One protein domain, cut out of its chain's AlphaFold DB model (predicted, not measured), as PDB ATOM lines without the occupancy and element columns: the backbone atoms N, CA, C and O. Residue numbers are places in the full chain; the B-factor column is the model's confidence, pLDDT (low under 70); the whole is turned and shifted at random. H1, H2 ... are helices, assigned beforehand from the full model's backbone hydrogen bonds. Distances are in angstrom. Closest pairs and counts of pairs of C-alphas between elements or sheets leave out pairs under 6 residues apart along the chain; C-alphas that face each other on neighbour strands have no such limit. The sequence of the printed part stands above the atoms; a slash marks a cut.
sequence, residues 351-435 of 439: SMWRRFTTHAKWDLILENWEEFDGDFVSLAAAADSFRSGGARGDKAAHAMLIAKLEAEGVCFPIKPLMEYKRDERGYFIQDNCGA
ATOM      1  N   SER A 351     -21.344  14.192  -2.161       91.38
ATOM      2  CA  SER A 351     -22.372  15.029  -2.784       91.38
ATOM      3  C   SER A 351     -22.184  16.507  -2.416       91.38
ATOM      4  O   SER A 351     -21.599  16.864  -1.386       91.38
ATOM      5  N   MET A 352     -22.744  17.391  -3.240       94.69
ATOM      6  CA  MET A 352     -22.568  18.842  -3.134       94.69
ATOM      7  C   MET A 352     -23.083  19.450  -1.828       94.69
ATOM      8  O   MET A 352     -22.573  20.496  -1.418       94.69
ATOM      9  N   TRP A 353     -23.998  18.787  -1.104       93.00
ATOM     10  CA  TRP A 353     -24.416  19.245   0.226       93.00
ATOM     11  C   TRP A 353     -23.214  19.461   1.152       93.00
ATOM     12  O   TRP A 353     -23.212  20.392   1.956       93.00
ATOM     13  N   ARG A 354     -22.139  18.671   1.022       90.88
ATOM     14  CA  ARG A 354     -20.937  18.849   1.843       90.88
ATOM     15  C   ARG A 354     -20.244  20.182   1.560       90.88
ATOM     16  O   ARG A 354     -19.768  20.824   2.489       90.88
ATOM     17  N   ARG A 355     -20.216  20.630   0.302       91.44
ATOM     18  CA  ARG A 355     -19.671  21.946  -0.076       91.44
ATOM     19  C   ARG A 355     -20.597  23.071   0.359       91.44
ATOM     20  O   ARG A 355     -20.130  24.090   0.867       91.44
ATOM     21  N   PHE A 356     -21.903  22.877   0.217       93.44
ATOM     22  CA  PHE A 356     -22.890  23.861   0.643       93.44
ATOM     23  C   PHE A 356     -22.853  24.070   2.159       93.44
ATOM     24  O   PHE A 356     -22.764  25.207   2.611       93.44
ATOM     25  N   THR A 357     -22.795  22.997   2.950       89.94
ATOM     26  CA  THR A 357     -22.664  23.085   4.413       89.94
ATOM     27  C   THR A 357     -21.368  23.774   4.850       89.94
ATOM     28  O   THR A 357     -21.423  24.622   5.739       89.94
ATOM     29  N   THR A 358     -20.214  23.517   4.212       86.81
ATOM     30  CA  THR A 358     -18.965  24.235   4.552       86.81
ATOM     31  C   THR A 358     -19.043  25.736   4.283       86.81
ATOM     32  O   THR A 358     -18.424  26.516   5.005       86.81
ATOM     33  N   HIS A 359     -19.833  26.144   3.286       87.12
ATOM     34  CA  HIS A 359     -20.086  27.551   2.966       87.12
ATOM     35  C   HIS A 359     -21.362  28.105   3.625       87.12
ATOM     36  O   HIS A 359     -21.760  29.236   3.350       87.12
ATOM     37  N   ALA A 360     -22.004  27.320   4.497       87.81
ATOM     38  CA  ALA A 360     -23.261  27.644   5.163       87.81
ATOM     39  C   ALA A 360     -24.410  28.053   4.211       87.81
ATOM     40  O   ALA A 360     -25.227  28.920   4.530       87.81
ATOM     41  N   LYS A 361     -24.464  27.422   3.032       91.56
ATOM     42  CA  LYS A 361     -25.512  27.567   2.012       91.56
ATOM     43  C   LYS A 361     -26.626  26.545   2.208       91.56
ATOM     44  O   LYS A 361     -26.792  25.601   1.440       91.56
ATOM     45  N   TRP A 362     -27.344  26.705   3.314       92.31
ATOM     46  CA  TRP A 362     -28.443  25.820   3.711       92.31
ATOM     47  C   TRP A 362     -29.629  25.898   2.742       92.31
ATOM     48  O   TRP A 362     -30.273  24.889   2.472       92.31
ATOM     49  N   ASP A 363     -29.868  27.089   2.200       93.56
ATOM     50  CA  ASP A 363     -30.821  27.398   1.135       93.56
ATOM     51  C   ASP A 363     -30.616  26.496  -0.087       93.56
ATOM     52  O   ASP A 363     -31.538  25.788  -0.479       93.56
ATOM     53  N   LEU A 364     -29.385  26.403  -0.601       94.25
ATOM     54  CA  LEU A 364     -29.087  25.570  -1.773       94.25
ATOM     55  C   LEU A 364     -29.306  24.071  -1.519       94.25
ATOM     56  O   LEU A 364     -29.670  23.338  -2.439       94.25
ATOM     57  N   ILE A 365     -29.110  23.601  -0.282       95.31
ATOM     58  CA  ILE A 365     -29.414  22.209   0.090       95.31
ATOM     59  C   ILE A 365     -30.925  21.970   0.043       95.31
ATOM     60  O   ILE A 365     -31.369  20.954  -0.481       95.31
ATOM     61  N   LEU A 366     -31.714  22.903   0.579       95.56
ATOM     62  CA  LEU A 366     -33.172  22.806   0.608       95.56
ATOM     63  C   LEU A 366     -33.789  22.910  -0.789       95.56
ATOM     64  O   LEU A 366     -34.683  22.129  -1.111       95.56
ATOM     65  N   GLU A 367     -33.304  23.840  -1.613       95.44
ATOM     66  CA  GLU A 367     -33.751  24.037  -2.997       95.44
ATOM     67  C   GLU A 367     -33.544  22.789  -3.859       95.44
ATOM     68  O   GLU A 367     -34.367  22.492  -4.722       95.44
ATOM     69  N   ASN A 368     -32.472  22.037  -3.597       95.69
ATOM     70  CA  ASN A 368     -32.110  20.839  -4.354       95.69
ATOM     71  C   ASN A 368     -32.312  19.547  -3.544       95.69
ATOM     72  O   ASN A 368     -31.683  18.535  -3.836       95.69
ATOM     73  N   TRP A 369     -33.174  19.571  -2.520       94.25
ATOM     74  CA  TRP A 369     -33.326  18.458  -1.576       94.25
ATOM     75  C   TRP A 369     -33.583  17.112  -2.253       94.25
ATOM     76  O   TRP A 369     -32.935  16.126  -1.928       94.25
ATOM     77  N   GLU A 370     -34.502  17.097  -3.221       93.50
ATOM     78  CA  GLU A 370     -34.933  15.878  -3.915       93.50
ATOM     79  C   GLU A 370     -33.828  15.257  -4.787       93.50
ATOM     80  O   GLU A 370     -33.946  14.114  -5.213       93.50
ATOM     81  N   GLU A 371     -32.753  15.997  -5.075       94.19
ATOM     82  CA  GLU A 371     -31.606  15.474  -5.817       94.19
ATOM     83  C   GLU A 371     -30.681  14.643  -4.915       94.19
ATOM     84  O   GLU A 371     -29.977  13.760  -5.400       94.19
ATOM     85  N   PHE A 372     -30.689  14.887  -3.603       91.88
ATOM     86  CA  PHE A 372     -29.834  14.198  -2.644       91.88
ATOM     87  C   PHE A 372     -30.496  12.913  -2.126       91.88
ATOM     88  O   PHE A 372     -31.294  12.946  -1.194       91.88
ATOM     89  N   ASP A 373     -30.096  11.761  -2.665       83.19
ATOM     90  CA  ASP A 373     -30.432  10.451  -2.088       83.19
ATOM     91  C   ASP A 373     -29.300   9.990  -1.161       83.19
ATOM     92  O   ASP A 373     -28.218   9.629  -1.638       83.19
ATOM     93  N   GLY A 374     -29.525   9.989   0.159       80.19
ATOM     94  CA  GLY A 374     -28.663   9.196   1.029       80.19
ATOM     95  C   GLY A 374     -28.627   9.504   2.521       80.19
ATOM     96  O   GLY A 374     -29.636   9.486   3.215       80.19
ATOM     97  N   ASP A 375     -27.402   9.614   3.035       89.25
ATOM     98  CA  ASP A 375     -27.039   9.532   4.451       89.25
ATOM     99  C   ASP A 375     -27.378  10.821   5.216       89.25
ATOM    100  O   ASP A 375     -26.511  11.639   5.548       89.25
ATOM    101  N   PHE A 376     -28.665  11.010   5.511       91.50
ATOM    102  CA  PHE A 376     -29.151  12.173   6.251       91.50
ATOM    103  C   PHE A 376     -28.536  12.302   7.652       91.50
ATOM    104  O   PHE A 376     -28.447  13.415   8.164       91.50
ATOM    105  N   VAL A 377     -28.015  11.222   8.247       92.06
ATOM    106  CA  VAL A 377     -27.255  11.283   9.507       92.06
ATOM    107  C   VAL A 377     -25.912  11.997   9.303       92.06
ATOM    108  O   VAL A 377     -25.544  12.846  10.115       92.06
ATOM    109  N   SER A 378     -25.200  11.736   8.200       91.88
ATOM    110  CA  SER A 378     -23.991  12.492   7.824       91.88
ATOM    111  C   SER A 378     -24.278  13.982   7.602       91.88
ATOM    112  O   SER A 378     -23.533  14.833   8.101       91.88
ATOM    113  N   LEU A 379     -25.353  14.312   6.876       93.38
ATOM    114  CA  LEU A 379     -25.760  15.706   6.649       93.38
ATOM    115  C   LEU A 379     -26.162  16.389   7.966       93.38
ATOM    116  O   LEU A 379     -25.730  17.510   8.242       93.38
ATOM    117  N   ALA A 380     -26.911  15.692   8.820       92.06
ATOM    118  CA  ALA A 380     -27.286  16.173  10.142       92.06
ATOM    119  C   ALA A 380     -26.075  16.402  11.047       92.06
ATOM    120  O   ALA A 380     -26.022  17.427  11.720       92.06
ATOM    121  N   ALA A 381     -25.074  15.515  11.039       90.94
ATOM    122  CA  ALA A 381     -23.848  15.699  11.816       90.94
ATOM    123  C   ALA A 381     -23.129  16.998  11.428       90.94
ATOM    124  O   ALA A 381     -22.693  17.764  12.292       90.94
ATOM    125  N   ALA A 382     -23.042  17.274  10.121       88.94
ATOM    126  CA  ALA A 382     -22.490  18.525   9.625       88.94
ATOM    127  C   ALA A 382     -23.332  19.720  10.096       88.94
ATOM    128  O   ALA A 382     -22.775  20.656  10.665       88.94
ATOM    129  N   ALA A 383     -24.658  19.673   9.941       88.50
ATOM    130  CA  ALA A 383     -25.552  20.756  10.349       88.50
ATOM    131  C   ALA A 383     -25.552  21.019  11.874       88.50
ATOM    132  O   ALA A 383     -25.579  22.183  12.285       88.50
ATOM    133  N   ASP A 384     -25.480  19.976  12.711       86.44
ATOM    134  CA  ASP A 384     -25.471  20.068  14.182       86.44
ATOM    135  C   ASP A 384     -24.163  20.679  14.703       86.44
ATOM    136  O   ASP A 384     -24.179  21.473  15.643       86.44
ATOM    137  N   SER A 385     -23.030  20.409  14.041       76.44
ATOM    138  CA  SER A 385     -21.735  21.005  14.409       76.44
ATOM    139  C   SER A 385     -21.748  22.545  14.378       76.44
ATOM    140  O   SER A 385     -21.100  23.201  15.199       76.44
ATOM    141  N   PHE A 386     -22.564  23.143  13.501       69.88
ATOM    142  CA  PHE A 386     -22.761  24.595  13.434       69.88
ATOM    143  C   PHE A 386     -23.747  25.127  14.488       69.88
ATOM    144  O   PHE A 386     -23.728  26.322  14.795       69.88
ATOM    145  N   ARG A 387     -24.567  24.267  15.108       62.00
ATOM    146  CA  ARG A 387     -25.505  24.648  16.178       62.00
ATOM    147  C   ARG A 387     -24.774  25.024  17.469       62.00
ATOM    148  O   ARG A 387     -25.174  25.972  18.138       62.00
ATOM    149  N   SER A 388     -23.662  24.352  17.781       56.25
ATOM    150  CA  SER A 388     -22.861  24.597  18.993       56.25
ATOM    151  C   SER A 388     -22.072  25.919  19.011       56.25
ATOM    152  O   SER A 388     -21.585  26.307  20.070       56.25
ATOM    153  N   GLY A 389     -21.959  26.629  17.878       55.12
ATOM    154  CA  GLY A 389     -21.191  27.883  17.752       55.12
ATOM    155  C   GLY A 389     -21.965  29.079  17.180       55.12
ATOM    156  O   GLY A 389     -21.364  30.125  16.943       55.12
ATOM    157  N   GLY A 390     -23.277  28.935  16.959       57.91
ATOM    158  CA  GLY A 390     -24.107  29.879  16.206       57.91
ATOM    159  C   GLY A 390     -24.003  29.633  14.698       57.91
ATOM    160  O   GLY A 390     -22.928  29.767  14.116       57.91
ATOM    161  N   ALA A 391     -25.123  29.287  14.057       59.03
ATOM    162  CA  ALA A 391     -25.151  29.034  12.620       59.03
ATOM    163  C   ALA A 391     -24.653  30.268  11.845       59.03
ATOM    164  O   ALA A 391     -25.185  31.373  12.004       59.03
ATOM    165  N   ARG A 392     -23.613  30.073  11.023       66.56
ATOM    166  CA  ARG A 392     -23.239  31.014   9.959       66.56
ATOM    167  C   ARG A 392     -24.246  30.869   8.808       66.56
ATOM    168  O   ARG A 392     -24.907  29.836   8.702       66.56
ATOM    169  N   GLY A 393     -24.364  31.889   7.962       78.06
ATOM    170  CA  GLY A 393     -25.324  31.895   6.850       78.06
ATOM    171  C   GLY A 393     -26.771  32.159   7.286       78.06
ATOM    172  O   GLY A 393     -27.015  32.757   8.337       78.06
ATOM    173  N   ASP A 394     -27.729  31.744   6.457       87.12
ATOM    174  CA  ASP A 394     -29.158  31.951   6.709       87.12
ATOM    175  C   ASP A 394     -29.671  31.023   7.825       87.12
ATOM    176  O   ASP A 394     -29.794  29.807   7.664       87.12
ATOM    177  N   LYS A 395     -29.994  31.617   8.978       87.75
ATOM    178  CA  LYS A 395     -30.496  30.896  10.155       87.75
ATOM    179  C   LYS A 395     -31.882  30.292   9.943       87.75
ATOM    180  O   LYS A 395     -32.174  29.265  10.551       87.75
ATOM    181  N   ALA A 396     -32.734  30.919   9.134       90.69
ATOM    182  CA  ALA A 396     -34.064  30.396   8.844       90.69
ATOM    183  C   ALA A 396     -33.950  29.146   7.967       90.69
ATOM    184  O   ALA A 396     -34.526  28.112   8.304       90.69
ATOM    185  N   ALA A 397     -33.121  29.206   6.921       92.81
ATOM    186  CA  ALA A 397     -32.823  28.046   6.086       92.81
ATOM    187  C   ALA A 397     -32.159  26.913   6.891       92.81
ATOM    188  O   ALA A 397     -32.541  25.754   6.751       92.81
ATOM    189  N   HIS A 398     -31.228  27.221   7.805       92.31
ATOM    190  CA  HIS A 398     -30.652  26.205   8.702       92.31
ATOM    191  C   HIS A 398     -31.715  25.540   9.586       92.31
ATOM    192  O   HIS A 398     -31.767  24.315   9.657       92.31
ATOM    193  N   ALA A 399     -32.610  26.314  10.207       91.25
ATOM    194  CA  ALA A 399     -33.696  25.761  11.019       91.25
ATOM    195  C   ALA A 399     -34.656  24.883  10.195       91.25
ATOM    196  O   ALA A 399     -35.074  23.823  10.661       91.25
ATOM    197  N   MET A 400     -34.968  25.287   8.960       94.25
ATOM    198  CA  MET A 400     -35.772  24.487   8.031       94.25
ATOM    199  C   MET A 400     -35.073  23.181   7.639       94.25
ATOM    200  O   MET A 400     -35.727  22.143   7.574       94.25
ATOM    201  N   LEU A 401     -33.756  23.210   7.423       93.94
ATOM    202  CA  LEU A 401     -32.960  22.013   7.153       93.94
ATOM    203  C   LEU A 401     -33.018  21.024   8.322       93.94
ATOM    204  O   LEU A 401     -33.241  19.839   8.094       93.94
ATOM    205  N   ILE A 402     -32.869  21.500   9.563       92.31
ATOM    206  CA  ILE A 402     -32.993  20.655  10.761       92.31
ATOM    207  C   ILE A 402     -34.378  20.000  10.822       92.31
ATOM    208  O   ILE A 402     -34.459  18.783  10.953       92.31
ATOM    209  N   ALA A 403     -35.451  20.774  10.639       93.31
ATOM    210  CA  ALA A 403     -36.812  20.234  10.638       93.31
ATOM    211  C   ALA A 403     -37.038  19.199   9.519       93.31
ATOM    212  O   ALA A 403     -37.747  18.214   9.717       93.31
ATOM    213  N   LYS A 404     -36.423  19.394   8.342       94.12
ATOM    214  CA  LYS A 404     -36.510  18.437   7.231       94.12
ATOM    215  C   LYS A 404     -35.771  17.133   7.549       94.12
ATOM    216  O   LYS A 404     -36.311  16.064   7.304       94.12
ATOM    217  N   LEU A 405     -34.599  17.212   8.179       93.06
ATOM    218  CA  LEU A 405     -33.849  16.041   8.651       93.06
ATOM    219  C   LEU A 405     -34.604  15.262   9.742       93.06
ATOM    220  O   LEU A 405     -34.611  14.035   9.720       93.06
ATOM    221  N   GLU A 406     -35.283  15.957  10.659       92.31
ATOM    222  CA  GLU A 406     -36.162  15.322  11.653       92.31
ATOM    223  C   GLU A 406     -37.343  14.596  10.995       92.31
ATOM    224  O   GLU A 406     -37.710  13.500  11.421       92.31
ATOM    225  N   ALA A 407     -37.908  15.164   9.924       91.50
ATOM    226  CA  ALA A 407     -38.966  14.521   9.147       91.50
ATOM    227  C   ALA A 407     -38.486  13.255   8.407       91.50
ATOM    228  O   ALA A 407     -39.268  12.318   8.261       91.50
ATOM    229  N   GLU A 408     -37.206  13.187   8.023       90.38
ATOM    230  CA  GLU A 408     -36.551  11.969   7.509       90.38
ATOM    231  C   GLU A 408     -36.171  10.965   8.617       90.38
ATOM    232  O   GLU A 408     -35.536   9.941   8.359       90.38
ATOM    233  N   GLY A 409     -36.544  11.238   9.871       89.44
ATOM    234  CA  GLY A 409     -36.305  10.348  11.006       89.44
ATOM    235  C   GLY A 409     -34.922  10.481  11.647       89.44
ATOM    236  O   GLY A 409     -34.534   9.601  12.416       89.44
ATOM    237  N   VAL A 410     -34.179  11.557  11.367       91.88
ATOM    238  CA  VAL A 410     -32.897  11.846  12.026       91.88
ATOM    239  C   VAL A 410     -33.121  12.607  13.327       91.88
ATOM    240  O   VAL A 410     -33.880  13.568  13.384       91.88
ATOM    241  N   CYS A 411     -32.416  12.223  14.385       90.56
ATOM    242  CA  CYS A 411     -32.612  12.781  15.715       90.56
ATOM    243  C   CYS A 411     -31.357  13.438  16.263       90.56
ATOM    244  O   CYS A 411     -30.276  12.846  16.286       90.56
ATOM    245  N   PHE A 412     -31.543  14.660  16.753       88.00
ATOM    246  CA  PHE A 412     -30.500  15.512  17.310       88.00
ATOM    247  C   PHE A 412     -30.446  15.414  18.849       88.00
ATOM    248  O   PHE A 412     -31.475  15.185  19.487       88.00
ATOM    249  N   PRO A 413     -29.282  15.654  19.488       89.44
ATOM    250  CA  PRO A 413     -27.973  15.909  18.879       89.44
ATOM    251  C   PRO A 413     -27.370  14.656  18.235       89.44
ATOM    252  O   PRO A 413     -27.628  13.531  18.671       89.44
ATOM    253  N   ILE A 414     -26.529  14.860  17.223       89.25
ATOM    254  CA  ILE A 414     -25.854  13.767  16.525       89.25
ATOM    255  C   ILE A 414     -24.628  13.329  17.331       89.25
ATOM    256  O   ILE A 414     -23.783  14.141  17.712       89.25
ATOM    257  N   LYS A 415     -24.533  12.027  17.616       88.19
ATOM    258  CA  LYS A 415     -23.374  11.422  18.288       88.19
ATOM    259  C   LYS A 415     -22.156  11.411  17.350       88.19
ATOM    260  O   LYS A 415     -22.308  11.591  16.141       88.19
ATOM    261  N   PRO A 416     -20.933  11.178  17.856       88.38
ATOM    262  CA  PRO A 416     -19.781  10.945  16.992       88.38
ATOM    263  C   PRO A 416     -20.073   9.866  15.939       88.38
ATOM    264  O   PRO A 416     -20.513   8.768  16.273       88.38
ATOM    265  N   LEU A 417     -19.816  10.172  14.659       88.31
ATOM    266  CA  LEU A 417     -20.233   9.327  13.530       88.31
ATOM    267  C   LEU A 417     -19.729   7.872  13.614       88.31
ATOM    268  O   LEU A 417     -20.385   6.959  13.127       88.31
ATOM    269  N   MET A 418     -18.591   7.637  14.273       88.31
ATOM    270  CA  MET A 418     -18.031   6.300  14.520       88.31
ATOM    271  C   MET A 418     -18.911   5.382  15.386       88.31
ATOM    272  O   MET A 418     -18.660   4.180  15.424       88.31
ATOM    273  N   GLU A 419     -19.911   5.922  16.085       88.69
ATOM    274  CA  GLU A 419     -20.836   5.146  16.918       88.69
ATOM    275  C   GLU A 419     -22.020   4.565  16.131       88.69
ATOM    276  O   GLU A 419     -22.705   3.671  16.631       88.69
ATOM    277  N   TYR A 420     -22.269   5.046  14.910       90.56
ATOM    278  CA  TYR A 420     -23.380   4.580  14.086       90.56
ATOM    279  C   TYR A 420     -22.974   3.400  13.204       90.56
ATOM    280  O   TYR A 420     -21.864   3.330  12.667       90.56
ATOM    281  N   LYS A 421     -23.914   2.472  13.017       91.62
ATOM    282  CA  LYS A 421     -23.797   1.415  12.006       91.62
ATOM    283  C   LYS A 421     -24.025   2.006  10.621       91.62
ATOM    284  O   LYS A 421     -24.593   3.087  10.498       91.62
ATOM    285  N   ARG A 422     -23.613   1.278   9.586       91.62
ATOM    286  CA  ARG A 422     -23.891   1.627   8.192       91.62
ATOM    287  C   ARG A 422     -24.848   0.618   7.559       91.62
ATOM    288  O   ARG A 422     -24.790  -0.559   7.917       91.62
ATOM    289  N   ASP A 423     -25.709   1.081   6.656       89.31
ATOM    290  CA  ASP A 423     -26.539   0.230   5.797       89.31
ATOM    291  C   ASP A 423     -25.702  -0.421   4.677       89.31
ATOM    292  O   ASP A 423     -24.486  -0.225   4.585       89.31
ATOM    293  N   GLU A 424     -26.346  -1.208   3.814       88.75
ATOM    294  CA  GLU A 424     -25.689  -1.876   2.679       88.75
ATOM    295  C   GLU A 424     -25.126  -0.895   1.635       88.75
ATOM    296  O   GLU A 424     -24.216  -1.248   0.886       88.75
ATOM    297  N   ARG A 425     -25.623   0.349   1.612       86.19
ATOM    298  CA  ARG A 425     -25.115   1.446   0.775       86.19
ATOM    299  C   ARG A 425     -23.954   2.188   1.446       86.19
ATOM    300  O   ARG A 425     -23.331   3.050   0.834       86.19
ATOM    301  N   GLY A 426     -23.634   1.847   2.695       87.88
ATOM    302  CA  GLY A 426     -22.602   2.496   3.491       87.88
ATOM    303  C   GLY A 426     -23.083   3.745   4.237       87.88
ATOM    304  O   GLY A 426     -22.247   4.445   4.811       87.88
ATOM    305  N   TYR A 427     -24.383   4.037   4.263       90.50
ATOM    306  CA  TYR A 427     -24.957   5.218   4.916       90.50
ATOM    307  C   TYR A 427     -25.173   4.976   6.404       90.50
ATOM    308  O   TYR A 427     -25.588   3.888   6.791       90.50
ATOM    309  N   PHE A 428     -24.884   5.964   7.253       91.31
ATOM    310  CA  PHE A 428     -25.103   5.820   8.686       91.31
ATOM    311  C   PHE A 428     -26.588   5.643   9.011       91.31
ATOM    312  O   PHE A 428     -27.446   6.406   8.574       91.31
ATOM    313  N   ILE A 429     -26.874   4.634   9.828       88.44
ATOM    314  CA  ILE A 429     -28.206   4.350  10.345       88.44
ATOM    315  C   ILE A 429     -28.264   4.823  11.791       88.44
ATOM    316  O   ILE A 429     -27.428   4.442  12.616       88.44
ATOM    317  N   GLN A 430     -29.297   5.594  12.104       88.25
ATOM    318  CA  GLN A 430     -29.703   5.868  13.471       88.25
ATOM    319  C   GLN A 430     -30.833   4.906  13.856       88.25
ATOM    320  O   GLN A 430     -31.840   4.815  13.157       88.25
ATOM    321  N   ASP A 431     -30.658   4.164  14.952       79.56
ATOM    322  CA  ASP A 431     -31.736   3.340  15.508       79.56
ATOM    323  C   ASP A 431     -32.926   4.238  15.890       79.56
ATOM    324  O   ASP A 431     -32.705   5.386  16.290       79.56
ATOM    325  N   ASN A 432     -34.164   3.712  15.797       67.00
ATOM    326  CA  ASN A 432     -35.403   4.417  16.166       67.00
ATOM    327  C   ASN A 432     -35.150   5.291  17.391       67.00
ATOM    328  O   ASN A 432     -34.781   4.767  18.443       67.00
ATOM    329  N   CYS A 433     -35.348   6.599  17.236       70.19
ATOM    330  CA  CYS A 433     -34.814   7.655  18.094       70.19
ATOM    331  C   CYS A 433     -35.246   7.659  19.568       70.19
ATOM    332  O   CYS A 433     -35.022   8.637  20.277       70.19
ATOM    333  N   GLY A 434     -35.882   6.586  20.031       56.78
ATOM    334  CA  GLY A 434     -36.705   6.558  21.214       56.78
ATOM    335  C   GLY A 434     -37.916   7.441  20.957       56.78
ATOM    336  O   GLY A 434     -37.797   8.654  20.810       56.78
ATOM    337  N   ALA A 435     -39.116   6.864  20.953       45.38
ATOM    338  CA  ALA A 435     -40.246   7.680  21.370       45.38
ATOM    339  C   ALA A 435     -39.847   8.291  22.721       45.38
ATOM    340  O   ALA A 435     -39.391   7.556  23.606       45.38
TER     341      ALA A 435
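This is residues 351 to 435 of the 439 residues of an uncharacterized protein of Altererythrobacter epoxidivorans (UniProt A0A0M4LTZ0). Four helices form a ring, H1 to H2 to H4 to H3 and back to H1; at one end residues 408 to 435, without a named element, fold back in a narrow loop. The 85 printed residues hold H1 to H4 in chain order and no named strand: all helix, with under half in named elements. The whole is compact, radius of gyration of the C-alphas 12.3 A, spans 31 by 26 by 22 A.

H1, residues 353 to 358, begins at C-alpha (-24.416, 19.245, 0.226). H2 is residues 362 to 367, H3 376 to 385, 14.1 A, and H4 395 to 407, 18.5 A, ending at (-38.966, 14.521, 9.147).

H1 and H2 form a helical hairpin, closest C-alphas Trp 353 and Ile 365, 5.8 A. H3 and H4 form another, Phe 376 to Leu 405, 6.5 A. H1 touches H3, Thr 357 to Ala 382, 6.9 A. H4 touches H2 with residues 397 to 401 alone, Ala 397 to Asp 363, 5.4 A. H1 and H4 are apart. Every helix has each O i to N i+4 pair within hydrogen-bond range.

The printed part has no cut. No link is long. Residues 421 to 422 pair antiparallel with 428 to 429. pLDDT is under 70 at residues 386 to 392, 432 and 434 to 435.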